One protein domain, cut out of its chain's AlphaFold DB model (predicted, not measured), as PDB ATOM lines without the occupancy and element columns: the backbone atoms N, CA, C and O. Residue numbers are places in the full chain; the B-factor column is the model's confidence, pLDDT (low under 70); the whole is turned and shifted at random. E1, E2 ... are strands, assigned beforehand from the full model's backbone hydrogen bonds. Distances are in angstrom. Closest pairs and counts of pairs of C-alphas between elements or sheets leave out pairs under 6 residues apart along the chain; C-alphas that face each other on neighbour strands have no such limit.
ATOM      1  N   LEU A  63      -0.630  51.733 -40.048       93.88
ATOM      2  CA  LEU A  63      -1.988  51.629 -39.533       93.88
ATOM      3  C   LEU A  63      -2.849  52.771 -40.064       93.88
ATOM      4  O   LEU A  63      -2.470  53.939 -39.985       93.88
ATOM      5  N   VAL A  64      -4.056  52.427 -40.502       93.06
ATOM      6  CA  VAL A  64      -5.203  53.339 -40.488       93.06
ATOM      7  C   VAL A  64      -6.020  52.964 -39.261       93.06
ATOM      8  O   VAL A  64      -6.327  51.791 -39.060       93.06
ATOM      9  N   THR A  65      -6.324  53.934 -38.403       86.81
ATOM     10  CA  THR A  65      -6.975  53.670 -37.117       86.81
ATOM     11  C   THR A  65      -8.236  54.500 -36.953       86.81
ATOM     12  O   THR A  65      -8.288  55.656 -37.374       86.81
ATOM     13  N   ASP A  66      -9.238  53.902 -36.314       83.44
ATOM     14  CA  ASP A  66     -10.410  54.618 -35.835       83.44
ATOM     15  C   ASP A  66     -10.125  55.172 -34.430       83.44
ATOM     16  O   ASP A  66      -9.864  54.423 -33.481       83.44
ATOM     17  N   LEU A  67     -10.092  56.498 -34.313       80.19
ATOM     18  CA  LEU A  67      -9.636  57.185 -33.110       80.19
ATOM     19  C   LEU A  67     -10.755  57.311 -32.074       80.19
ATOM     20  O   LEU A  67     -11.898  57.640 -32.379       80.19
ATOM     21  N   ILE A  68     -10.390  57.159 -30.801       77.19
ATOM     22  CA  ILE A  68     -11.237  57.550 -29.671       77.19
ATOM     23  C   ILE A  68     -10.681  58.860 -29.115       77.19
ATOM     24  O   ILE A  68      -9.596  58.879 -28.535       77.19
ATOM     25  N   LEU A  69     -11.428  59.953 -29.259       72.56
ATOM     26  CA  LEU A  69     -11.045  61.269 -28.747       72.56
ATOM     27  C   LEU A  69     -11.890  61.614 -27.520       72.56
ATOM     28  O   LEU A  69     -13.119  61.596 -27.563       72.56
ATOM     29  N   GLY A  70     -11.235  61.900 -26.392       73.56
ATOM     30  CA  GLY A  70     -11.927  62.270 -25.149       73.56
ATOM     31  C   GLY A  70     -12.897  61.201 -24.624       73.56
ATOM     32  O   GLY A  70     -13.892  61.536 -23.989       73.56
ATOM     33  N   GLY A  71     -12.646  59.922 -24.923       77.31
ATOM     34  CA  GLY A  71     -13.519  58.804 -24.542       77.31
ATOM     35  C   GLY A  71     -14.704  58.562 -25.483       77.31
ATOM     36  O   GLY A  71     -15.495  57.659 -25.224       77.31
ATOM     37  N   THR A  72     -14.818  59.325 -26.573       75.69
ATOM     38  CA  THR A  72     -15.864  59.147 -27.586       75.69
ATOM     39  C   THR A  72     -15.247  58.610 -28.879       75.69
ATOM     40  O   THR A  72     -14.283  59.206 -29.366       75.69
ATOM     41  N   PRO A  73     -15.760  57.502 -29.442       75.88
ATOM     42  CA  PRO A  73     -15.366  57.054 -30.774       75.88
ATOM     43  C   PRO A  73     -15.658  58.148 -31.802       75.88
ATOM     44  O   PRO A  73     -16.774  58.670 -31.860       75.88
ATOM     45  N   VAL A  74     -14.651  58.514 -32.585       82.94
ATOM     46  CA  VAL A  74     -14.839  59.369 -33.755       82.94
ATOM     47  C   VAL A  74     -15.415  58.489 -34.868       82.94
ATOM     48  O   VAL A  74     -15.051  57.327 -34.957       82.94
ATOM     49  N   PRO A  75     -16.348  58.965 -35.705       85.12
ATOM     50  CA  PRO A  75     -16.756  58.190 -36.870       85.12
ATOM     51  C   PRO A  75     -15.572  57.983 -37.823       85.12
ATOM     52  O   PRO A  75     -14.920  58.960 -38.201       85.12
ATOM     53  N   LEU A  76     -15.335  56.739 -38.251       86.81
ATOM     54  CA  LEU A  76     -14.368  56.446 -39.307       86.81
ATOM     55  C   LEU A  76     -14.756  57.218 -40.577       86.81
ATOM     56  O   LEU A  76     -15.855  57.054 -41.111       86.81
ATOM     57  N   ALA A  77     -13.869  58.104 -41.024       89.06
ATOM     58  CA  ALA A  77     -14.111  58.928 -42.200       89.06
ATOM     59  C   ALA A  77     -14.076  58.088 -43.483       89.06
ATOM     60  O   ALA A  77     -13.307  57.135 -43.575       89.06
ATOM     61  N   ALA A  78     -14.850  58.500 -44.491       91.56
ATOM     62  CA  ALA A  78     -14.791  57.902 -45.817       91.56
ATOM     63  C   ALA A  78     -13.505  58.345 -46.539       91.56
ATOM     64  O   ALA A  78     -13.455  59.459 -47.066       91.56
ATOM     65  N   PHE A  79     -12.451  57.523 -46.515       93.00
ATOM     66  CA  PHE A  79     -11.111  57.922 -46.986       93.00
ATOM     67  C   PHE A  79     -10.726  57.362 -48.362       93.00
ATOM     68  O   PHE A  79      -9.702  57.758 -48.918       93.00
ATOM     69  N   GLY A  80     -11.537  56.473 -48.940       95.50
ATOM     70  CA  GLY A  80     -11.258  55.860 -50.238       95.50
ATOM     71  C   GLY A  80     -10.101  54.866 -50.156       95.50
ATOM     72  O   GLY A  80     -10.316  53.689 -49.876       95.50
ATOM     73  N   SER A  81      -8.872  55.321 -50.396       95.56
ATOM     74  CA  SER A  81      -7.682  54.471 -50.326       95.56
ATOM     75  C   SER A  81      -6.465  55.229 -49.804       95.56
ATOM     76  O   SER A  81      -6.265  56.400 -50.127       95.56
ATOM     77  N   ILE A  82      -5.663  54.543 -48.991       96.81
ATOM     78  CA  ILE A  82      -4.378  55.018 -48.481       96.81
ATOM     79  C   ILE A  82      -3.300  54.017 -48.884       96.81
ATOM     80  O   ILE A  82      -3.429  52.821 -48.619       96.81
ATOM     81  N   ASP A  83      -2.216  54.531 -49.464       97.62
ATOM     82  CA  ASP A  83      -1.032  53.760 -49.827       97.62
ATOM     83  C   ASP A  83       0.170  54.194 -48.980       97.62
ATOM     84  O   ASP A  83       0.676  55.311 -49.100       97.62
ATOM     85  N   PHE A  84       0.673  53.281 -48.155       98.25
ATOM     86  CA  PHE A  84       1.983  53.412 -47.526       98.25
ATOM     87  C   PHE A  84       3.027  52.838 -48.479       98.25
ATOM     88  O   PHE A  84       3.192  51.622 -48.571       98.25
ATOM     89  N   ALA A  85       3.723  53.704 -49.211       97.56
ATOM     90  CA  ALA A  85       4.792  53.310 -50.125       97.56
ATOM     91  C   ALA A  85       6.172  53.384 -49.459       97.56
ATOM     92  O   ALA A  85       6.409  54.225 -48.591       97.56
ATOM     93  N   ASN A  86       7.110  52.551 -49.925       96.69
ATOM     94  CA  ASN A  86       8.486  52.483 -49.408       96.69
ATOM     95  C   ASN A  86       8.548  52.227 -47.891       96.69
ATOM     96  O   ASN A  86       9.399  52.766 -47.184       96.69
ATOM     97  N   ALA A  87       7.620  51.417 -47.395       97.38
ATOM     98  CA  ALA A  87       7.552  50.995 -46.012       97.38
ATOM     99  C   ALA A  87       8.689  50.015 -45.689       97.38
ATOM    100  O   ALA A  87       8.929  49.044 -46.408       97.38
ATOM    101  N   SER A  88       9.395  50.284 -44.594       96.81
ATOM    102  CA  SER A  88      10.470  49.441 -44.068       96.81
ATOM    103  C   SER A  88      10.640  49.671 -42.573       96.81
ATOM    104  O   SER A  88      10.435  50.792 -42.101       96.81
ATOM    105  N   ALA A  89      11.094  48.651 -41.855       96.25
ATOM    106  CA  ALA A  89      11.503  48.759 -40.459       96.25
ATOM    107  C   ALA A  89      13.010  48.517 -40.312       96.25
ATOM    108  O   ALA A  89      13.655  47.921 -41.174       96.25
ATOM    109  N   GLN A  90      13.579  48.955 -39.193       94.50
ATOM    110  CA  GLN A  90      14.970  48.697 -38.836       94.50
ATOM    111  C   GLN A  90      15.022  48.059 -37.452       94.50
ATOM    112  O   GLN A  90      14.448  48.575 -36.498       94.50
ATOM    113  N   THR A  91      15.768  46.964 -37.342       92.38
ATOM    114  CA  THR A  91      16.063  46.295 -36.070       92.38
ATOM    115  C   THR A  91      17.569  46.327 -35.797       92.38
ATOM    116  O   THR A  91      18.352  46.654 -36.697       92.38
ATOM    117  N   PRO A  92      18.031  45.940 -34.594       89.94
ATOM    118  CA  PRO A  92      19.462  45.792 -34.332       89.94
ATOM    119  C   PRO A  92      20.174  44.785 -35.248       89.94
ATOM    120  O   PRO A  92      21.383  44.898 -35.438       89.94
ATOM    121  N   SER A  93      19.458  43.805 -35.818       92.69
ATOM    122  CA  SER A  93      20.032  42.806 -36.731       92.69
ATOM    123  C   SER A  93      20.026  43.241 -38.199       92.69
ATOM    124  O   SER A  93      20.729  42.636 -39.007       92.69
ATOM    125  N   GLY A  94      19.281  44.291 -38.549       94.44
ATOM    126  CA  GLY A  94      19.204  44.798 -39.914       94.44
ATOM    127  C   GLY A  94      17.828  45.346 -40.295       94.44
ATOM    128  O   GLY A  94      16.897  45.326 -39.478       94.44
ATOM    129  N   PRO A  95      17.708  45.864 -41.528       94.81
ATOM    130  CA  PRO A  95      16.429  46.276 -42.079       94.81
ATOM    131  C   PRO A  95      15.511  45.065 -42.261       94.81
ATOM    132  O   PRO A  95      15.961  43.975 -42.616       94.81
ATOM    133  N   LEU A  96      14.220  45.285 -42.039       95.62
ATOM    134  CA  LEU A  96      13.149  44.347 -42.339       95.62
ATOM    135  C   LEU A  96      12.207  44.974 -43.364       95.62
ATOM    136  O   LEU A  96      11.875  46.161 -43.289       95.62
ATOM    137  N   ASP A  97      11.792  44.149 -44.315       96.25
ATOM    138  CA  ASP A  97      10.705  44.452 -45.233       96.25
ATOM    139  C   ASP A  97       9.373  43.946 -44.643       96.25
ATOM    140  O   ASP A  97       9.317  43.469 -43.507       96.25
ATOM    141  N   LEU A  98       8.285  44.053 -45.400       96.94
ATOM    142  CA  LEU A  98       6.954  43.669 -44.927       96.94
ATOM    143  C   LEU A  98       6.565  42.216 -45.245       96.94
ATOM    144  O   LEU A  98       5.415  41.832 -45.044       96.94
ATOM    145  N   SER A  99       7.478  41.386 -45.759       95.44
ATOM    146  CA  SER A  99       7.146  40.024 -46.216       95.44
ATOM    147  C   SER A  99       6.613  39.101 -45.109       95.44
ATOM    148  O   SER A  99       5.902  38.141 -45.401       95.44
ATOM    149  N   GLY A 100       6.926  39.402 -43.844       93.69
ATOM    150  CA  GLY A 100       6.428  38.698 -42.657       93.69
ATOM    151  C   GLY A 100       5.299  39.415 -41.907       93.69
ATOM    152  O   GLY A 100       4.983  39.006 -40.791       93.69
ATOM    153  N   ALA A 101       4.733  40.491 -42.459       96.12
ATOM    154  CA  ALA A 101       3.753  41.315 -41.759       96.12
ATOM    155  C   ALA A 101       2.418  40.582 -41.537       96.12
ATOM    156  O   ALA A 101       1.908  39.880 -42.414       96.12
ATOM    157  N   MET A 102       1.819  40.798 -40.365       97.31
ATOM    158  CA  MET A 102       0.427  40.433 -40.114       97.31
ATOM    159  C   MET A 102      -0.487  41.492 -40.732       97.31
ATOM    160  O   MET A 102      -0.290  42.684 -40.515       97.31
ATOM    161  N   VAL A 103      -1.506  41.061 -41.477       97.62
ATOM    162  CA  VAL A 103      -2.500  41.965 -42.071       97.62
ATOM    163  C   VAL A 103      -3.770  41.938 -41.229       97.62
ATOM    164  O   VAL A 103      -4.302  40.866 -40.930       97.62
ATOM    165  N   LEU A 104      -4.242  43.121 -40.843       96.69
ATOM    166  CA  LEU A 104      -5.449  43.328 -40.049       96.69
ATOM    167  C   LEU A 104      -6.366  44.327 -40.751       96.69
ATOM    168  O   LEU A 104      -5.891  45.276 -41.366       96.69
ATOM    169  N   ASP A 105      -7.673  44.128 -40.593       96.62
ATOM    170  CA  ASP A 105      -8.707  45.027 -41.099       96.62
ATOM    171  C   ASP A 105      -9.623  45.509 -39.973       96.62
ATOM    172  O   ASP A 105      -9.869  44.802 -38.989       96.62
ATOM    173  N   ILE A 106     -10.155  46.721 -40.129       94.38
ATOM    174  CA  ILE A 106     -11.124  47.292 -39.199       94.38
ATOM    175  C   ILE A 106     -12.452  46.554 -39.379       94.38
ATOM    176  O   ILE A 106     -12.996  46.472 -40.479       94.38
ATOM    177  N   SER A 107     -13.004  46.047 -38.277       92.31
ATOM    178  CA  SER A 107     -14.337  45.449 -38.230       92.31
ATOM    179  C   SER A 107     -15.129  46.020 -37.059       92.31
ATOM    180  O   SER A 107     -14.634  46.076 -35.932       92.31
ATOM    181  N   GLN A 108     -16.362  46.451 -37.323       90.62
ATOM    182  CA  GLN A 108     -17.275  47.014 -36.328       90.62
ATOM    183  C   GLN A 108     -18.666  46.424 -36.506       90.62
ATOM    184  O   GLN A 108     -19.162  46.315 -37.624       90.62
ATOM    185  N   ASN A 109     -19.321  46.047 -35.404       90.06
ATOM    186  CA  ASN A 109     -20.662  45.445 -35.436       90.06
ATOM    187  C   ASN A 109     -20.771  44.285 -36.448       90.06
ATOM    188  O   ASN A 109     -21.756  44.174 -37.176       90.06
ATOM    189  N   ASN A 110     -19.737  43.438 -36.512       92.81
ATOM    190  CA  ASN A 110     -19.601  42.323 -37.461       92.81
ATOM    191  C   ASN A 110     -19.561  42.724 -38.948       92.81
ATOM    192  O   ASN A 110     -19.763  41.875 -39.813       92.81
ATOM    193  N   THR A 111     -19.288  43.992 -39.249       93.44
ATOM    194  CA  THR A 111     -19.096  44.504 -40.608       93.44
ATOM    195  C   THR A 111     -17.630  44.866 -40.793       93.44
ATOM    196  O   THR A 111     -17.086  45.656 -40.024       93.44
ATOM    197  N   VAL A 112     -16.989  44.278 -41.802       95.50
ATOM    198  CA  VAL A 112     -15.624  44.638 -42.205       95.50
ATOM    199  C   VAL A 112     -15.677  45.978 -42.938       95.50
ATOM    200  O   VAL A 112     -16.460  46.130 -43.871       95.50
ATOM    201  N   LEU A 113     -14.876  46.941 -42.490       95.44
ATOM    202  CA  LEU A 113     -14.871  48.322 -42.983       95.44
ATOM    203  C   LEU A 113     -13.661  48.631 -43.866       95.44
ATOM    204  O   LEU A 113     -13.734  49.551 -44.673       95.44
ATOM    205  N   THR A 114     -12.569  47.875 -43.743       96.88
ATOM    206  CA  THR A 114     -11.382  48.040 -44.590       96.88
ATOM    207  C   THR A 114     -10.992  46.739 -45.272       96.88
ATOM    208  O   THR A 114     -11.325  45.655 -44.799       96.88
ATOM    209  N   SER A 115     -10.269  46.853 -46.382       97.56
ATOM    210  CA  SER A 115      -9.534  45.744 -46.979       97.56
ATOM    211  C   SER A 115      -8.084  46.153 -47.190       97.56
ATOM    212  O   SER A 115      -7.798  47.089 -47.941       97.56
ATOM    213  N   SER A 116      -7.183  45.449 -46.512       98.00
ATOM    214  CA  SER A 116      -5.756  45.749 -46.503       98.00
ATOM    215  C   SER A 116      -4.970  44.707 -47.291       98.00
ATOM    216  O   SER A 116      -5.252  43.510 -47.245       98.00
ATOM    217  N   SER A 117      -3.954  45.154 -48.023       97.69
ATOM    218  CA  SER A 117      -3.040  44.281 -48.759       97.69
ATOM    219  C   SER A 117      -1.600  44.754 -48.617       97.69
ATOM    220  O   SER A 117      -1.341  45.947 -48.450       97.69
ATOM    221  N   VAL A 118      -0.664  43.807 -48.659       97.94
ATOM    222  CA  VAL A 118       0.757  44.061 -48.416       97.94
ATOM    223  C   VAL A 118       1.622  43.417 -49.497       97.94
ATOM    224  O   VAL A 118       1.371  42.300 -49.952       97.94
ATOM    225  N   THR A 119       2.655  44.142 -49.906       97.81
ATOM    226  CA  THR A 119       3.814  43.640 -50.661       97.81
ATOM    227  C   THR A 119       5.063  43.831 -49.802       97.81
ATOM    228  O   THR A 119       4.959  44.390 -48.720       97.81
ATOM    229  N   SER A 120       6.258  43.457 -50.264       97.12
ATOM    230  CA  SER A 120       7.489  43.643 -49.474       97.12
ATOM    231  C   SER A 120       7.743  45.093 -49.033       97.12
ATOM    232  O   SER A 120       8.405  45.295 -48.025       97.12
ATOM    233  N   SER A 121       7.234  46.097 -49.754       97.56
ATOM    234  CA  SER A 121       7.514  47.515 -49.473       97.56
ATOM    235  C   SER A 121       6.286  48.419 -49.426       97.56
ATOM    236  O   SER A 121       6.438  49.618 -49.194       97.56
ATOM    237  N   ASN A 122       5.090  47.897 -49.706       98.00
ATOM    238  CA  ASN A 122       3.883  48.716 -49.794       98.00
ATOM    239  C   ASN A 122       2.739  48.094 -48.996       98.00
ATOM    240  O   ASN A 122       2.541  46.879 -49.070       98.00
ATOM    241  N   VAL A 123       1.958  48.942 -48.330       98.25
ATOM    242  CA  VAL A 123       0.658  48.600 -47.741       98.25
ATOM    243  C   VAL A 123      -0.410  49.444 -48.420       98.25
ATOM    244  O   VAL A 123      -0.292  50.666 -48.442       98.25
ATOM    245  N   THR A 124      -1.456  48.806 -48.929       98.19
ATOM    246  CA  THR A 124      -2.647  49.484 -49.455       98.19
ATOM    247  C   THR A 124      -3.818  49.176 -48.540       98.19
ATOM    248  O   THR A 124      -4.109  48.004 -48.298       98.19
ATOM    249  N   VAL A 125      -4.502  50.213 -48.058       97.75
ATOM    250  CA  VAL A 125      -5.725  50.108 -47.255       97.75
ATOM    251  C   VAL A 125      -6.872  50.738 -48.034       97.75
ATOM    252  O   VAL A 125      -6.806  51.912 -48.404       97.75
ATOM    253  N   ILE A 126      -7.920  49.962 -48.296       97.44
ATOM    254  CA  ILE A 126      -9.136  50.414 -48.979       97.44
ATOM    255  C   ILE A 126     -10.254  50.535 -47.949       97.44
ATOM    256  O   ILE A 126     -10.514  49.583 -47.217       97.44
ATOM    257  N   ASP A 127     -10.930  51.677 -47.915       95.62
ATOM    258  CA  ASP A 127     -12.190  51.847 -47.195       95.62
ATOM    259  C   ASP A 127     -13.337  51.253 -48.012       95.62
ATOM    260  O   ASP A 127     -13.647  51.727 -49.105       95.62
ATOM    261  N   LEU A 128     -13.992  50.232 -47.469       94.62
ATOM    262  CA  LEU A 128     -15.084  49.524 -48.133       94.62
ATOM    263  C   LEU A 128     -16.406  50.306 -48.124       94.62
ATOM    264  O   LEU A 128     -17.342  49.908 -48.811       94.62
ATOM    265  N   ASN A 129     -16.495  51.407 -47.371       87.50
ATOM    266  CA  ASN A 129     -17.686  52.260 -47.313       87.50
ATOM    267  C   ASN A 129     -17.631  53.441 -48.293       87.50
ATOM    268  O   ASN A 129     -18.647  54.104 -48.500       87.50
ATOM    269  N   ALA A 130     -16.458  53.725 -48.865       77.00
ATOM    270  CA  ALA A 130     -16.232  54.834 -49.791       77.00
ATOM    271  C   ALA A 130     -16.262  54.418 -51.274       77.00
ATOM    272  O   ALA A 130     -15.951  55.244 -52.138       77.00
ATOM    273  N   VAL A 131     -16.606  53.157 -51.563       54.81
ATOM    274  CA  VAL A 131     -16.640  52.566 -52.914       54.81
ATOM    275  C   VAL A 131     -18.056  52.504 -53.472       54.81
ATOM    276  O   VAL A 131     -18.986  52.177 -52.701       54.81
TER     277      VAL A 131
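What this domain is: This is residues 63 to 131 of the 131 residues of an uncharacterized protein of Phanerochaete carnosa (strain HHB-10118-sp) (UniProt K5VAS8). With little regular structure, the domain is a small antiparallel sheet, order E1, E5, E4, with the unnamed residues 63 to 66 and 101 to 106 over one face. Toward that side, from opposite ends, stick out residues 68 to 73 and residues 90 to 95 of the small hairpin E2 and E3. The 69 printed residues have five named strands, E1 to E5 along the chain, holding 20 residues, and no named helix: all strand, loose, radius of gyration of the C-alphas 14.2 A, spans 40 by 30 by 20 A.

How they stand to each other: After residues 63 to 80, E1, residues 81 to 84, is antiparallel to E5, residues 123 to 127, with N 84 and O 123 2.8 A apart. E2, residues 89 to 91, and E3, residues 94 to 96, form a hairpin, N 96 to O 89 2.8 A. E4, residues 114 to 118, forms a hairpin with E5, N 117 to O 124 2.9 A. E1 and E2 are apart.

Where its parts are: E1 begins at C-alpha 81 (-7.682, 54.471, -50.326) and spans 10.1 A, E2 6.8 A, E3 6.5 A, E4 and E5 13.3 A each. E5 ends at C-alpha 127 (-12.190, 51.847, -47.195).

The domain as a whole: The C-alphas farthest apart, Ser 93 and Val 131, are 41.3 A apart. The printed part has no cut. The link E3 to E4 is long. Residue 131 is under pLDDT 70.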